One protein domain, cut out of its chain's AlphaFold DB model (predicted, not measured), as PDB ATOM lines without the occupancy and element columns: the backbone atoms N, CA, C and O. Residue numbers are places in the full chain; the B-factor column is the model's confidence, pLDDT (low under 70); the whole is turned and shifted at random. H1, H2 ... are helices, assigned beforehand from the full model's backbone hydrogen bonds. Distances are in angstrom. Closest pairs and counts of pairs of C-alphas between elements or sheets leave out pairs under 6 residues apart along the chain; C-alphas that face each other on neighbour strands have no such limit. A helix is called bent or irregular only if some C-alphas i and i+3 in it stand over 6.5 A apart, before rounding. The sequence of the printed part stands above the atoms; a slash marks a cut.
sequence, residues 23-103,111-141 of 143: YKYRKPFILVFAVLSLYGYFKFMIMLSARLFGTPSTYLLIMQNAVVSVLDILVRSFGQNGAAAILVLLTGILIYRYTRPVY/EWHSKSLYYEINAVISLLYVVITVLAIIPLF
ATOM      1  N   TYR A  23      38.354 140.392 176.870       72.25
ATOM      2  CA  TYR A  23      39.740 140.758 176.540       72.25
ATOM      3  C   TYR A  23      40.464 141.509 177.673       72.25
ATOM      4  O   TYR A  23      41.618 141.206 177.976       72.25
ATOM      5  N   LYS A  24      39.752 142.412 178.364       73.56
ATOM      6  CA  LYS A  24      40.247 143.187 179.515       73.56
ATOM      7  C   LYS A  24      40.734 142.310 180.681       73.56
ATOM      8  O   LYS A  24      41.676 142.690 181.367       73.56
ATOM      9  N   TYR A  25      40.139 141.131 180.874       77.19
ATOM     10  CA  TYR A  25      40.432 140.222 181.987       77.19
ATOM     11  C   TYR A  25      41.295 139.019 181.600       77.19
ATOM     12  O   TYR A  25      41.643 138.220 182.462       77.19
ATOM     13  N   ARG A  26      41.725 138.889 180.339       77.94
ATOM     14  CA  ARG A  26      42.548 137.740 179.920       77.94
ATOM     15  C   ARG A  26      43.902 137.693 180.616       77.94
ATOM     16  O   ARG A  26      44.254 136.667 181.175       77.94
ATOM     17  N   LYS A  27      44.649 138.801 180.617       79.19
ATOM     18  CA  LYS A  27      45.953 138.892 181.294       79.19
ATOM     19  C   LYS A  27      45.893 138.556 182.795       79.19
ATOM     20  O   LYS A  27      46.644 137.677 183.206       79.19
ATOM     21  N   PRO A  28      45.027 139.186 183.615       81.75
ATOM     22  CA  PRO A  28      44.986 138.871 185.041       81.75
ATOM     23  C   PRO A  28      44.544 137.426 185.286       81.75
ATOM     24  O   PRO A  28      45.102 136.758 186.149       81.75
ATOM     25  N   PHE A  29      43.611 136.910 184.483       83.06
ATOM     26  CA  PHE A  29      43.175 135.523 184.580       83.06
ATOM     27  C   PHE A  29      44.307 134.544 184.249       83.06
ATOM     28  O   PHE A  29      44.542 133.609 185.003       83.06
ATOM     29  N   ILE A  30      45.066 134.792 183.175       83.38
ATOM     30  CA  ILE A  30      46.244 133.987 182.819       83.38
ATOM     31  C   ILE A  30      47.261 133.983 183.963       83.38
ATOM     32  O   ILE A  30      47.758 132.917 184.303       83.38
ATOM     33  N   LEU A  31      47.535 135.135 184.585       85.81
ATOM     34  CA  LEU A  31      48.463 135.219 185.715       85.81
ATOM     35  C   LEU A  31      47.996 134.364 186.901       85.81
ATOM     36  O   LEU A  31      48.766 133.555 187.411       85.81
ATOM     37  N   VAL A  32      46.735 134.513 187.318       86.19
ATOM     38  CA  VAL A  32      46.173 133.754 188.446       86.19
ATOM     39  C   VAL A  32      46.219 132.252 188.163       86.19
ATOM     40  O   VAL A  32      46.696 131.485 188.996       86.19
ATOM     41  N   PHE A  33      45.800 131.826 186.970       86.44
ATOM     42  CA  PHE A  33      45.860 130.416 186.581       86.44
ATOM     43  C   PHE A  33      47.292 129.899 186.472       86.44
ATOM     44  O   PHE A  33      47.549 128.763 186.861       86.44
ATOM     45  N   ALA A  34      48.238 130.713 186.002       87.56
ATOM     46  CA  ALA A  34      49.641 130.331 185.934       87.56
ATOM     47  C   ALA A  34      50.215 130.075 187.338       87.56
ATOM     48  O   ALA A  34      50.825 129.032 187.559       87.56
ATOM     49  N   VAL A  35      49.935 130.948 188.310       88.56
ATOM     50  CA  VAL A  35      50.360 130.756 189.708       88.56
ATOM     51  C   VAL A  35      49.693 129.526 190.338       88.56
ATOM     52  O   VAL A  35      50.379 128.705 190.946       88.56
ATOM     53  N   LEU A  36      48.381 129.342 190.146       90.19
ATOM     54  CA  LEU A  36      47.658 128.163 190.645       90.19
ATOM     55  C   LEU A  36      48.191 126.860 190.037       90.19
ATOM     56  O   LEU A  36      48.406 125.883 190.754       90.19
ATOM     57  N   SER A  37      48.436 126.849 188.726       90.44
ATOM     58  CA  SER A  37      49.000 125.691 188.028       90.44
ATOM     59  C   SER A  37      50.404 125.356 188.525       90.44
ATOM     60  O   SER A  37      50.703 124.182 188.724       90.44
ATOM     61  N   LEU A  38      51.227 126.367 188.821       92.88
ATOM     62  CA  LEU A  38      52.573 126.176 189.350       92.88
ATOM     63  C   LEU A  38      52.538 125.558 190.754       92.88
ATOM     64  O   LEU A  38      53.287 124.622 191.031       92.88
ATOM     65  N   TYR A  39      51.636 126.023 191.621       93.00
ATOM     66  CA  TYR A  39      51.424 125.416 192.938       93.00
ATOM     67  C   TYR A  39      50.949 123.958 192.830       93.00
ATOM     68  O   TYR A  39      51.485 123.073 193.501       93.00
ATOM     69  N   GLY A  40      49.979 123.690 191.950       93.31
ATOM     70  CA  GLY A  40      49.505 122.332 191.678       93.31
ATOM     71  C   GLY A  40      50.620 121.423 191.157       93.31
ATOM     72  O   GLY A  40      50.774 120.297 191.626       93.31
ATOM     73  N   TYR A  41      51.450 121.936 190.250       94.50
ATOM     74  CA  TYR A  41      52.608 121.229 189.719       94.50
ATOM     75  C   TYR A  41      53.645 120.920 190.797       94.50
ATOM     76  O   TYR A  41      54.117 119.791 190.883       94.50
ATOM     77  N   PHE A  42      53.953 121.876 191.674       94.12
ATOM     78  CA  PHE A  42      54.857 121.659 192.802       94.12
ATOM     79  C   PHE A  42      54.390 120.507 193.702       94.12
ATOM     80  O   PHE A  42      55.153 119.580 193.982       94.12
ATOM     81  N   LYS A  43      53.109 120.508 194.101       94.19
ATOM     82  CA  LYS A  43      52.511 119.420 194.890       94.19
ATOM     83  C   LYS A  43      52.537 118.084 194.148       94.19
ATOM     84  O   LYS A  43      52.859 117.061 194.753       94.19
ATOM     85  N   PHE A  44      52.238 118.099 192.852       94.56
ATOM     86  CA  PHE A  44      52.318 116.914 192.007       94.56
ATOM     87  C   PHE A  44      53.739 116.345 191.966       94.56
ATOM     88  O   PHE A  44      53.908 115.143 192.137       94.56
ATOM     89  N   MET A  45      54.768 117.183 191.820       93.94
ATOM     90  CA  MET A  45      56.161 116.732 191.773       93.94
ATOM     91  C   MET A  45      56.645 116.173 193.116       93.94
ATOM     92  O   MET A  45      57.366 115.176 193.125       93.94
ATOM     93  N   ILE A  46      56.196 116.724 194.250       92.69
ATOM     94  CA  ILE A  46      56.430 116.120 195.574       92.69
ATOM     95  C   ILE A  46      55.825 114.712 195.624       92.69
ATOM     96  O   ILE A  46      56.521 113.751 195.953       92.69
ATOM     97  N   MET A  47      54.554 114.569 195.247       93.44
ATOM     98  CA  MET A  47      53.867 113.276 195.230       93.44
ATOM     99  C   MET A  47      54.524 112.277 194.266       93.44
ATOM    100  O   MET A  47      54.673 111.103 194.600       93.44
ATOM    101  N   LEU A  48      54.939 112.737 193.085       92.25
ATOM    102  CA  LEU A  48      55.635 111.929 192.090       92.25
ATOM    103  C   LEU A  48      56.984 111.447 192.628       92.25
ATOM    104  O   LEU A  48      57.267 110.256 192.556       92.25
ATOM    105  N   SER A  49      57.777 112.341 193.225       90.06
ATOM    106  CA  SER A  49      59.062 111.982 193.836       90.06
ATOM    107  C   SER A  49      58.891 110.941 194.946       90.06
ATOM    108  O   SER A  49      59.609 109.947 194.960       90.06
ATOM    109  N   ALA A  50      57.861 111.078 195.790       90.44
ATOM    110  CA  ALA A  50      57.553 110.096 196.827       90.44
ATOM    111  C   ALA A  50      57.220 108.716 196.248       90.44
ATOM    112  O   ALA A  50      57.678 107.702 196.769       90.44
ATOM    113  N   ARG A  51      56.462 108.669 195.147       89.31
ATOM    114  CA  ARG A  51      56.134 107.412 194.461       89.31
ATOM    115  C   ARG A  51      57.335 106.774 193.766       89.31
ATOM    116  O   ARG A  51      57.409 105.554 193.726       89.31
ATOM    117  N   LEU A  52      58.244 107.575 193.214       88.12
ATOM    118  CA  LEU A  52      59.417 107.075 192.494       88.12
ATOM    119  C   LEU A  52      60.546 106.630 193.434       88.12
ATOM    120  O   LEU A  52      61.242 105.667 193.126       88.12
ATOM    121  N   PHE A  53      60.740 107.314 194.565       85.19
ATOM    122  CA  PHE A  53      61.900 107.108 195.443       85.19
ATOM    123  C   PHE A  53      61.563 106.499 196.804       85.19
ATOM    124  O   PHE A  53      62.474 106.231 197.583       85.19
ATOM    125  N   GLY A  54      60.280 106.287 197.107       85.12
ATOM    126  CA  GLY A  54      59.801 105.830 198.418       85.12
ATOM    127  C   GLY A  54      59.717 106.944 199.465       85.12
ATOM    128  O   GLY A  54      59.026 106.790 200.470       85.12
ATOM    129  N   THR A  55      60.358 108.089 199.220       87.88
ATOM    130  CA  THR A  55      60.299 109.290 200.060       87.88
ATOM    131  C   THR A  55      60.178 110.551 199.196       87.88
ATOM    132  O   THR A  55      60.676 110.576 198.066       87.88
ATOM    133  N   PRO A  56      59.486 111.607 199.666       89.38
ATOM    134  CA  PRO A  56      59.416 112.862 198.924       89.38
ATOM    135  C   PRO A  56      60.801 113.510 198.784       89.38
ATOM    136  O   PRO A  56      61.620 113.419 199.698       89.38
ATOM    137  N   SER A  57      61.046 114.217 197.674       90.44
ATOM    138  CA  SER A  57      62.311 114.929 197.454       90.44
ATOM    139  C   SER A  57      62.581 115.931 198.581       90.44
ATOM    140  O   SER A  57      61.835 116.895 198.773       90.44
ATOM    141  N   THR A  58      63.685 115.722 199.298       90.69
ATOM    142  CA  THR A  58      64.156 116.594 200.384       90.69
ATOM    143  C   THR A  58      64.359 118.029 199.908       90.69
ATOM    144  O   THR A  58      63.998 118.964 200.615       90.69
ATOM    145  N   TYR A  59      64.846 118.224 198.681       91.25
ATOM    146  CA  TYR A  59      65.054 119.547 198.093       91.25
ATOM    147  C   TYR A  59      63.746 120.315 197.884       91.25
ATOM    148  O   TYR A  59      63.671 121.509 198.183       91.25
ATOM    149  N   LEU A  60      62.694 119.632 197.419       92.06
ATOM    150  CA  LEU A  60      61.367 120.242 197.309       92.06
ATOM    151  C   LEU A  60      60.795 120.569 198.694       92.06
ATOM    152  O   LEU A  60      60.204 121.631 198.873       92.06
ATOM    153  N   LEU A  61      61.009 119.707 199.691       93.62
ATOM    154  CA  LEU A  61      60.559 119.965 201.063       93.62
ATOM    155  C   LEU A  61      61.276 121.163 201.699       93.62
ATOM    156  O   LEU A  61      60.628 121.984 202.343       93.62
ATOM    157  N   ILE A  62      62.584 121.319 201.474       93.12
ATOM    158  CA  ILE A  62      63.348 122.493 201.925       93.12
ATOM    159  C   ILE A  62      62.767 123.768 201.305       93.12
ATOM    160  O   ILE A  62      62.516 124.740 202.019       93.12
ATOM    161  N   MET A  63      62.487 123.754 199.998       92.12
ATOM    162  CA  MET A  63      61.861 124.888 199.313       92.12
ATOM    163  C   MET A  63      60.479 125.212 199.900       92.12
ATOM    164  O   MET A  63      60.173 126.379 200.139       92.12
ATOM    165  N   GLN A  64      59.658 124.196 200.187       93.12
ATOM    166  CA  GLN A  64      58.358 124.383 200.833       93.12
ATOM    167  C   GLN A  64      58.507 125.023 202.221       93.12
ATOM    168  O   GLN A  64      57.805 125.982 202.531       93.12
ATOM    169  N   ASN A  65      59.435 124.524 203.037       94.50
ATOM    170  CA  ASN A  65      59.665 125.020 204.393       94.50
ATOM    171  C   ASN A  65      60.162 126.468 204.404       94.50
ATOM    172  O   ASN A  65      59.738 127.247 205.256       94.50
ATOM    173  N   ALA A  66      61.007 126.852 203.444       92.69
ATOM    174  CA  ALA A  66      61.450 128.234 203.289       92.69
ATOM    175  C   ALA A  66      60.270 129.177 203.005       92.69
ATOM    176  O   ALA A  66      60.142 130.218 203.648       92.69
ATOM    177  N   VAL A  67      59.361 128.793 202.100       90.19
ATOM    178  CA  VAL A  67      58.158 129.585 201.792       90.19
ATOM    179  C   VAL A  67      57.237 129.692 203.009       90.19
ATOM    180  O   VAL A  67      56.774 130.787 203.326       90.19
ATOM    181  N   VAL A  68      57.000 128.583 203.716       93.69
ATOM    182  CA  VAL A  68      56.175 128.574 204.937       93.69
ATOM    183  C   VAL A  68      56.789 129.461 206.014       93.69
ATOM    184  O   VAL A  68      56.076 130.247 206.619       93.69
ATOM    185  N   SER A  69      58.110 129.432 206.184       92.69
ATOM    186  CA  SER A  69      58.805 130.258 207.179       92.69
ATOM    187  C   SER A  69      58.641 131.756 206.909       92.69
ATOM    188  O   SER A  69      58.423 132.532 207.837       92.69
ATOM    189  N   VAL A  70      58.694 132.181 205.642       91.12
ATOM    190  CA  VAL A  70      58.432 133.581 205.264       91.12
ATOM    191  C   VAL A  70      56.983 133.974 205.570       91.12
ATOM    192  O   VAL A  70      56.737 135.063 206.089       91.12
ATOM    193  N   LEU A  71      56.022 133.088 205.286       91.19
ATOM    194  CA  LEU A  71      54.613 133.319 205.616       91.19
ATOM    195  C   LEU A  71      54.382 133.367 207.130       91.19
ATOM    196  O   LEU A  71      53.662 134.243 207.602       91.19
ATOM    197  N   ASP A  72      55.032 132.493 207.894       93.19
ATOM    198  CA  ASP A  72      54.944 132.461 209.352       93.19
ATOM    199  C   ASP A  72      55.492 133.747 209.972       93.19
ATOM    200  O   ASP A  72      54.880 134.288 210.890       93.19
ATOM    201  N   ILE A  73      56.604 134.280 209.455       94.44
ATOM    202  CA  ILE A  73      57.130 135.587 209.877       94.44
ATOM    203  C   ILE A  73      56.084 136.675 209.622       94.44
ATOM    204  O   ILE A  73      55.780 137.451 210.526       94.44
ATOM    205  N   LEU A  74      55.483 136.700 208.430       91.50
ATOM    206  CA  LEU A  74      54.461 137.689 208.084       91.50
ATOM    207  C   LEU A  74      53.247 137.608 209.027       91.50
ATOM    208  O   LEU A  74      52.770 138.633 209.515       91.50
ATOM    209  N   VAL A  75      52.771 136.395 209.319       94.44
ATOM    210  CA  VAL A  75      51.647 136.154 210.237       94.44
ATOM    211  C   VAL A  75      52.004 136.537 211.671       94.44
ATOM    212  O   VAL A  75      51.181 137.141 212.353       94.44
ATOM    213  N   ARG A  76      53.224 136.250 212.135       94.75
ATOM    214  CA  ARG A  76      53.688 136.654 213.471       94.75
ATOM    215  C   ARG A  76      53.801 138.171 213.608       94.75
ATOM    216  O   ARG A  76      53.506 138.694 214.675       94.75
ATOM    217  N   SER A  77      54.200 138.872 212.549       93.50
ATOM    218  CA  SER A  77      54.363 140.328 212.572       93.50
ATOM    219  C   SER A  77      53.043 141.099 212.500       93.50
ATOM    220  O   SER A  77      52.922 142.138 213.139       93.50
ATOM    221  N   PHE A  78      52.059 140.621 211.732       91.31
ATOM    222  CA  PHE A  78      50.834 141.385 211.437       91.31
ATOM    223  C   PHE A  78      49.536 140.699 211.890       91.31
ATOM    224  O   PHE A  78      48.443 141.220 211.666       91.31
ATOM    225  N   GLY A  79      49.632 139.520 212.505       93.44
ATOM    226  CA  GLY A  79      48.490 138.644 212.745       93.44
ATOM    227  C   GLY A  79      47.950 138.030 211.448       93.44
ATOM    228  O   GLY A  79      48.285 138.441 210.336       93.44
ATOM    229  N   GLN A  80      47.069 137.039 211.576       91.00
ATOM    230  CA  GLN A  80      46.526 136.310 210.426       91.00
ATOM    231  C   GLN A  80      45.749 137.222 209.460       91.00
ATOM    232  O   GLN A  80      45.961 137.170 208.248       91.00
ATOM    233  N   ASN A  81      44.905 138.107 209.997       92.69
ATOM    234  CA  ASN A  81      44.118 139.046 209.194       92.69
ATOM    235  C   ASN A  81      44.998 140.118 208.530       92.69
ATOM    236  O   ASN A  81      44.770 140.462 207.370       92.69
ATOM    237  N   GLY A  82      46.025 140.613 209.231       90.38
ATOM    238  CA  GLY A  82      46.959 141.594 208.679       90.38
ATOM    239  C   GLY A  82      47.835 141.002 207.574       90.38
ATOM    240  O   GLY A  82      47.963 141.598 206.506       90.38
ATOM    241  N   ALA A  83      48.358 139.788 207.769       92.12
ATOM    242  CA  ALA A  83      49.111 139.072 206.741       92.12
ATOM    243  C   ALA A  83      48.262 138.803 205.488       92.12
ATOM    244  O   ALA A  83      48.720 139.039 204.368       92.12
ATOM    245  N   ALA A  84      47.004 138.379 205.661       91.94
ATOM    246  CA  ALA A  84      46.075 138.192 204.550       91.94
ATOM    247  C   ALA A  84      45.820 139.506 203.789       91.94
ATOM    248  O   ALA A  84      45.888 139.522 202.560       91.94
ATOM    249  N   ALA A  85      45.593 140.617 204.498       92.38
ATOM    250  CA  ALA A  85      45.395 141.927 203.879       92.38
ATOM    251  C   ALA A  85      46.618 142.374 203.060       92.38
ATOM    252  O   ALA A  85      46.466 142.825 201.922       92.38
ATOM    253  N   ILE A  86      47.832 142.187 203.591       92.25
ATOM    254  CA  ILE A  86      49.084 142.493 202.883       92.25
ATOM    255  C   ILE A  86      49.206 141.652 201.608       92.25
ATOM    256  O   ILE A  86      49.487 142.195 200.541       92.25
ATOM    257  N   LEU A  87      48.951 140.342 201.683       92.00
ATOM    258  CA  LEU A  87      49.020 139.454 200.517       92.00
ATOM    259  C   LEU A  87      47.999 139.833 199.441       92.00
ATOM    260  O   LEU A  87      48.334 139.842 198.254       92.00
ATOM    261  N   VAL A  88      46.775 140.192 199.833       92.25
ATOM    262  CA  VAL A  88      45.735 140.655 198.903       92.25
ATOM    263  C   VAL A  88      46.151 141.966 198.232       92.25
ATOM    264  O   VAL A  88      46.044 142.080 197.010       92.25
ATOM    265  N   LEU A  89      46.691 142.926 198.989       93.25
ATOM    266  CA  LEU A  89      47.186 144.193 198.445       93.25
ATOM    267  C   LEU A  89      48.343 143.982 197.465       93.25
ATOM    268  O   LEU A  89      48.304 144.503 196.349       93.25
ATOM    269  N   LEU A  90      49.343 143.178 197.833       90.12
ATOM    270  CA  LEU A  90      50.473 142.849 196.961       90.12
ATOM    271  C   LEU A  90      50.010 142.157 195.676       90.12
ATOM    272  O   LEU A  90      50.457 142.515 194.585       90.12
ATOM    273  N   THR A  91      49.066 141.220 195.788       88.44
ATOM    274  CA  THR A  91      48.477 140.528 194.635       88.44
ATOM    275  C   THR A  91      47.722 141.503 193.734       88.44
ATOM    276  O   THR A  91      47.898 141.480 192.514       88.44
ATOM    277  N   GLY A  92      46.934 142.416 194.308       87.00
ATOM    278  CA  GLY A  92      46.231 143.463 193.567       87.00
ATOM    279  C   GLY A  92      47.186 144.400 192.820       87.00
ATOM    280  O   GLY A  92      46.983 144.670 191.635       87.00
ATOM    281  N   ILE A  93      48.271 144.833 193.470       87.25
ATOM    282  CA  ILE A  93      49.318 145.669 192.860       87.25
ATOM    283  C   ILE A  93      50.009 144.923 191.715       87.25
ATOM    284  O   ILE A  93      50.217 145.500 190.643       87.25
ATOM    285  N   LEU A  94      50.346 143.647 191.913       85.88
ATOM    286  CA  LEU A  94      50.945 142.799 190.882       85.88
ATOM    287  C   LEU A  94      50.019 142.657 189.675       85.88
ATOM    288  O   LEU A  94      50.455 142.896 188.552       85.88
ATOM    289  N   ILE A  95      48.740 142.351 189.894       85.25
ATOM    290  CA  ILE A  95      47.738 142.248 188.827       85.25
ATOM    291  C   ILE A  95      47.598 143.581 188.080       85.25
ATOM    292  O   ILE A  95      47.608 143.611 186.844       85.25
ATOM    293  N   TYR A  96      47.509 144.698 188.799       83.00
ATOM    294  CA  TYR A  96      47.418 146.023 188.193       83.00
ATOM    295  C   TYR A  96      48.636 146.324 187.307       83.00
ATOM    296  O   TYR A  96      48.496 146.708 186.144       83.00
ATOM    297  N   ARG A  97      49.849 146.075 187.813       79.31
ATOM    298  CA  ARG A  97      51.087 146.288 187.051       79.31
ATOM    299  C   ARG A  97      51.231 145.323 185.872       79.31
ATOM    300  O   ARG A  97      51.677 145.746 184.810       79.31
ATOM    301  N   TYR A  98      50.818 144.066 186.025       76.94
ATOM    302  CA  TYR A  98      50.857 143.042 184.975       76.94
ATOM    303  C   TYR A  98      49.915 143.362 183.808       76.94
ATOM    304  O   TYR A  98      50.194 143.053 182.648       76.94
ATOM    305  N   THR A  99      48.777 143.991 184.105       74.94
ATOM    306  CA  THR A  99      47.768 144.347 183.100       74.94
ATOM    307  C   THR A  99      48.038 145.675 182.407       74.94
ATOM    308  O   THR A  99      47.560 145.862 181.283       74.94
ATOM    309  N   ARG A 100      48.837 146.561 183.017       71.50
ATOM    310  CA  ARG A 100      49.174 147.871 182.453       71.50
ATOM    311  C   ARG A 100      49.828 147.714 181.068       71.50
ATOM    312  O   ARG A 100      50.857 147.045 180.943       71.50
ATOM    313  N   PRO A 101      49.254 148.305 180.005       62.28
ATOM    314  CA  PRO A 101      49.895 148.310 178.698       62.28
ATOM    315  C   PRO A 101      51.184 149.138 178.763       62.28
ATOM    316  O   PRO A 101      51.204 150.232 179.331       62.28
ATOM    317  N   VAL A 102      52.267 148.612 178.185       59.88
ATOM    318  CA  VAL A 102      53.510 149.368 177.995       59.88
ATOM    319  C   VAL A 102      53.257 150.351 176.855       59.88
ATOM    320  O   VAL A 102      53.278 149.966 175.687       59.88
ATOM    321  N   TYR A 103      52.956 151.607 177.183       48.94
ATOM    322  CA  TYR A 103      52.914 152.673 176.187       48.94
ATOM    323  C   TYR A 103      54.352 152.985 175.765       48.94
ATOM    324  O   TYR A 103      55.113 153.559 176.542       48.94
ATOM    325  N   GLU A 111      64.173 146.809 169.476       45.75
ATOM    326  CA  GLU A 111      63.949 146.306 170.839       45.75
ATOM    327  C   GLU A 111      62.517 145.774 170.986       45.75
ATOM    328  O   GLU A 111      61.634 146.383 171.607       45.75
ATOM    329  N   TRP A 112      62.252 144.623 170.368       46.41
ATOM    330  CA  TRP A 112      60.936 143.970 170.401       46.41
ATOM    331  C   TRP A 112      60.553 143.431 171.795       46.41
ATOM    332  O   TRP A 112      59.383 143.153 172.045       46.41
ATOM    333  N   HIS A 113      61.507 143.368 172.732       47.34
ATOM    334  CA  HIS A 113      61.340 142.811 174.081       47.34
ATOM    335  C   HIS A 113      61.441 143.837 175.219       47.34
ATOM    336  O   HIS A 113      61.752 143.475 176.351       47.34
ATOM    337  N   SER A 114      61.172 145.121 174.971       43.91
ATOM    338  CA  SER A 114      61.257 146.129 176.033       43.91
ATOM    339  C   SER A 114      60.239 145.871 177.171       43.91
ATOM    340  O   SER A 114      59.057 146.209 177.053       43.91
ATOM    341  N   LYS A 115      60.728 145.292 178.278       56.66
ATOM    342  CA  LYS A 115      60.335 145.522 179.685       56.66
ATOM    343  C   LYS A 115      58.835 145.519 180.013       56.66
ATOM    344  O   LYS A 115      58.347 146.398 180.723       56.66
ATOM    345  N   SER A 116      58.062 144.555 179.514       63.94
ATOM    346  CA  SER A 116      56.733 144.313 180.092       63.94
ATOM    347  C   SER A 116      56.852 143.280 181.204       63.94
ATOM    348  O   SER A 116      57.275 142.154 180.941       63.94
ATOM    349  N   LEU A 117      56.378 143.630 182.406       72.25
ATOM    350  CA  LEU A 117      56.233 142.703 183.538       72.25
ATOM    351  C   LEU A 117      55.491 141.412 183.158       72.25
ATOM    352  O   LEU A 117      55.717 140.373 183.764       72.25
ATOM    353  N   TYR A 118      54.645 141.459 182.124       74.50
ATOM    354  CA  TYR A 118      54.009 140.276 181.551       74.50
ATOM    355  C   TYR A 118      55.021 139.207 181.114       74.50
ATOM    356  O   TYR A 118      54.883 138.037 181.467       74.50
ATOM    357  N   TYR A 119      56.035 139.603 180.338       74.81
ATOM    358  CA  TYR A 119      57.033 138.674 179.809       74.81
ATOM    359  C   TYR A 119      57.994 138.210 180.897       74.81
ATOM    360  O   TYR A 119      58.298 137.022 180.956       74.81
ATOM    361  N   GLU A 120      58.411 139.114 181.784       81.00
ATOM    362  CA  GLU A 120      59.294 138.787 182.909       81.00
ATOM    363  C   GLU A 120      58.644 137.771 183.852       81.00
ATOM    364  O   GLU A 120      59.235 136.737 184.146       81.00
ATOM    365  N   ILE A 121      57.389 137.996 184.257       83.38
ATOM    366  CA  ILE A 121      56.679 137.074 185.151       83.38
ATOM    367  C   ILE A 121      56.454 135.715 184.480       83.38
ATOM    368  O   ILE A 121      56.648 134.682 185.116       83.38
ATOM    369  N   ASN A 122      56.113 135.681 183.190       84.06
ATOM    370  CA  ASN A 122      55.960 134.410 182.479       84.06
ATOM    371  C   ASN A 122      57.294 133.653 182.345       84.06
ATOM    372  O   ASN A 122      57.307 132.424 182.449       84.06
ATOM    373  N   ALA A 123      58.407 134.365 182.143       84.56
ATOM    374  CA  ALA A 123      59.741 133.771 182.124       84.56
ATOM    375  C   ALA A 123      60.112 133.195 183.499       84.56
ATOM    376  O   ALA A 123      60.555 132.052 183.575       84.56
ATOM    377  N   VAL A 124      59.843 133.932 184.583       88.62
ATOM    378  CA  VAL A 124      60.057 133.463 185.962       88.62
ATOM    379  C   VAL A 124      59.216 132.222 186.260       88.62
ATOM    380  O   VAL A 124      59.749 131.238 186.761       88.62
ATOM    381  N   ILE A 125      57.927 132.215 185.910       89.06
ATOM    382  CA  ILE A 125      57.057 131.042 186.098       89.06
ATOM    383  C   ILE A 125      57.603 129.836 185.326       89.06
ATOM    384  O   ILE A 125      57.676 128.739 185.873       89.06
ATOM    385  N   SER A 126      58.030 130.037 184.078       88.38
ATOM    386  CA  SER A 126      58.612 128.968 183.253       88.38
ATOM    387  C   SER A 126      59.906 128.421 183.862       88.38
ATOM    388  O   SER A 126      60.094 127.209 183.921       88.38
ATOM    389  N   LEU A 127      60.770 129.300 184.376       92.56
ATOM    390  CA  LEU A 127      61.985 128.908 185.087       92.56
ATOM    391  C   LEU A 127      61.659 128.116 186.359       92.56
ATOM    392  O   LEU A 127      62.299 127.102 186.619       92.56
ATOM    393  N   LEU A 128      60.635 128.515 187.117       93.19
ATOM    394  CA  LEU A 128      60.203 127.789 188.313       93.19
ATOM    395  C   LEU A 128      59.731 126.370 187.982       93.19
ATOM    396  O   LEU A 128      60.099 125.445 188.698       93.19
ATOM    397  N   TYR A 129      58.999 126.159 186.884       93.56
ATOM    398  CA  TYR A 129      58.657 124.805 186.426       93.56
ATOM    399  C   TYR A 129      59.904 123.938 186.213       93.56
ATOM    400  O   TYR A 129      59.952 122.797 186.681       93.56
ATOM    401  N   VAL A 130      60.931 124.484 185.556       93.69
ATOM    402  CA  VAL A 130      62.200 123.776 185.322       93.69
ATOM    403  C   VAL A 130      62.910 123.479 186.642       93.69
ATOM    404  O   VAL A 130      63.277 122.332 186.880       93.69
ATOM    405  N   VAL A 131      63.048 124.470 187.527       93.38
ATOM    406  CA  VAL A 131      63.689 124.297 188.841       93.38
ATOM    407  C   VAL A 131      62.984 123.211 189.647       93.38
ATOM    408  O   VAL A 131      63.641 122.296 190.129       93.38
ATOM    409  N   ILE A 132      61.652 123.247 189.741       93.69
ATOM    410  CA  ILE A 132      60.868 122.229 190.452       93.69
ATOM    411  C   ILE A 132      61.113 120.841 189.849       93.69
ATOM    412  O   ILE A 132      61.299 119.880 190.591       93.69
ATOM    413  N   THR A 133      61.145 120.736 188.518       92.75
ATOM    414  CA  THR A 133      61.425 119.470 187.823       92.75
ATOM    415  C   THR A 133      62.793 118.924 188.207       92.75
ATOM    416  O   THR A 133      62.912 117.761 188.587       92.75
ATOM    417  N   VAL A 134      63.820 119.773 188.151       92.56
ATOM    418  CA  VAL A 134      65.189 119.403 188.507       92.56
ATOM    419  C   VAL A 134      65.240 118.966 189.968       92.56
ATOM    420  O   VAL A 134      65.633 117.837 190.235       92.56
ATOM    421  N   LEU A 135      64.747 119.777 190.909       92.00
ATOM    422  CA  LEU A 135      64.743 119.446 192.341       92.00
ATOM    423  C   LEU A 135      63.983 118.150 192.662       92.00
ATOM    424  O   LEU A 135      64.339 117.438 193.603       92.00
ATOM    425  N   ALA A 136      62.946 117.818 191.895       90.31
ATOM    426  CA  ALA A 136      62.223 116.563 192.053       90.31
ATOM    427  C   ALA A 136      63.053 115.339 191.640       90.31
ATOM    428  O   ALA A 136      62.893 114.279 192.234       90.31
ATOM    429  N   ILE A 137      63.909 115.484 190.625       89.94
ATOM    430  CA  ILE A 137      64.647 114.395 189.966       89.94
ATOM    431  C   ILE A 137      66.087 114.296 190.485       89.94
ATOM    432  O   ILE A 137      66.657 113.218 190.420       89.94
ATOM    433  N   ILE A 138      66.665 115.355 191.071       87.75
ATOM    434  CA  ILE A 138      68.011 115.349 191.682       87.75
ATOM    435  C   ILE A 138      68.310 114.082 192.510       87.75
ATOM    436  O   ILE A 138      69.398 113.531 192.335       87.75
ATOM    437  N   PRO A 139      67.390 113.566 193.357       83.94
ATOM    438  CA  PRO A 139      67.626 112.331 194.106       83.94
ATOM    439  C   PRO A 139      67.985 111.095 193.257       83.94
ATOM    440  O   PRO A 139      68.503 110.129 193.805       83.94
ATOM    441  N   LEU A 140      67.734 111.096 191.941       82.38
ATOM    442  CA  LEU A 140      68.180 110.047 191.012       82.38
ATOM    443  C   LEU A 140      69.677 110.084 190.715       82.38
ATOM    444  O   LEU A 140      70.249 109.043 190.417       82.38
ATOM    445  N   PHE A 141      70.291 111.265 190.744       80.88
ATOM    446  CA  PHE A 141      71.680 111.470 190.320       80.88
ATOM    447  C   PHE A 141      72.673 111.484 191.483       80.88
ATOM    448  O   PHE A 141      73.869 111.365 191.256       80.88
TER     449      PHE A 141
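This is residues 23 to 103 and 111 to 141 of the 143 residues of an uncharacterized protein of Erysipelatoclostridium ramosum (UniProt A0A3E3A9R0). H1 and H3 lie side by side as a base, and the bent helix H2 stands on it as a V with its corner away from the base, its arms H2a and H2b reaching opposite ends of H1 and H3. Together they make an open triangle. The printed part has 112 residues with three named helices, H1, H2, H3 along the chain, and no named strand: all helix. It is loose, with a radius of gyration of the C-alphas of 17.0 A and spans of 51 by 41 by 23 A.

H1, residues 23 to 53, touches H3, residues 117 to 140, at a shallow tilt of 7 degrees, the same way; the closest C-alphas, of Ser 49 and Ala 136, are 5.8 A apart. H2, residues 58 to 99, was assigned as one helix by its hydrogen bonds but is bent, with C-alphas 77 and 80 9.1 A apart. Its arms, H2a, residues 58 to 77, and H2b, residues 80 to 99, touch only at the corner, at a steep tilt of 69 degrees, only just short of about perpendicular; the closest C-alphas, of Val 75 and Ala 83, are 5.2 A apart. H2a touches H3 with residues 59 to 60 alone, C-alphas 59 and 135 being closest at 5.8 A. H2b touches H1 with residues 95 to 99 alone, C-alphas 28 and 95 being closest at 5.8 A. It touches H3 with residues 97 to 99 alone, C-alphas 98 and 118 being closest at 5.4 A. Every O i to N i+4 pair is within hydrogen-bond range in H2a and H2b, against 25 of 27 in H1 and 18 of 20 in H3.

H1 begins at C-alpha 23 (39.740, 140.758, 176.540) and is 44.5 A long. H2a is 28.4 A and H2b 28.5 A long. H3, 35.6 A long, ends at C-alpha 140 (68.180, 110.047, 191.012).

The C-alphas farthest apart, of Gly 54 and Tyr 103, are 52.3 A apart. The link from H1 to H2 is tight; the link from H2 to H3 runs across the cut, where residues 104 to 110 are not printed and C-alphas 103 and 111 are 13.8 A apart. The model's pLDDT is under 70 at residues 101 to 103 and 111 to 116.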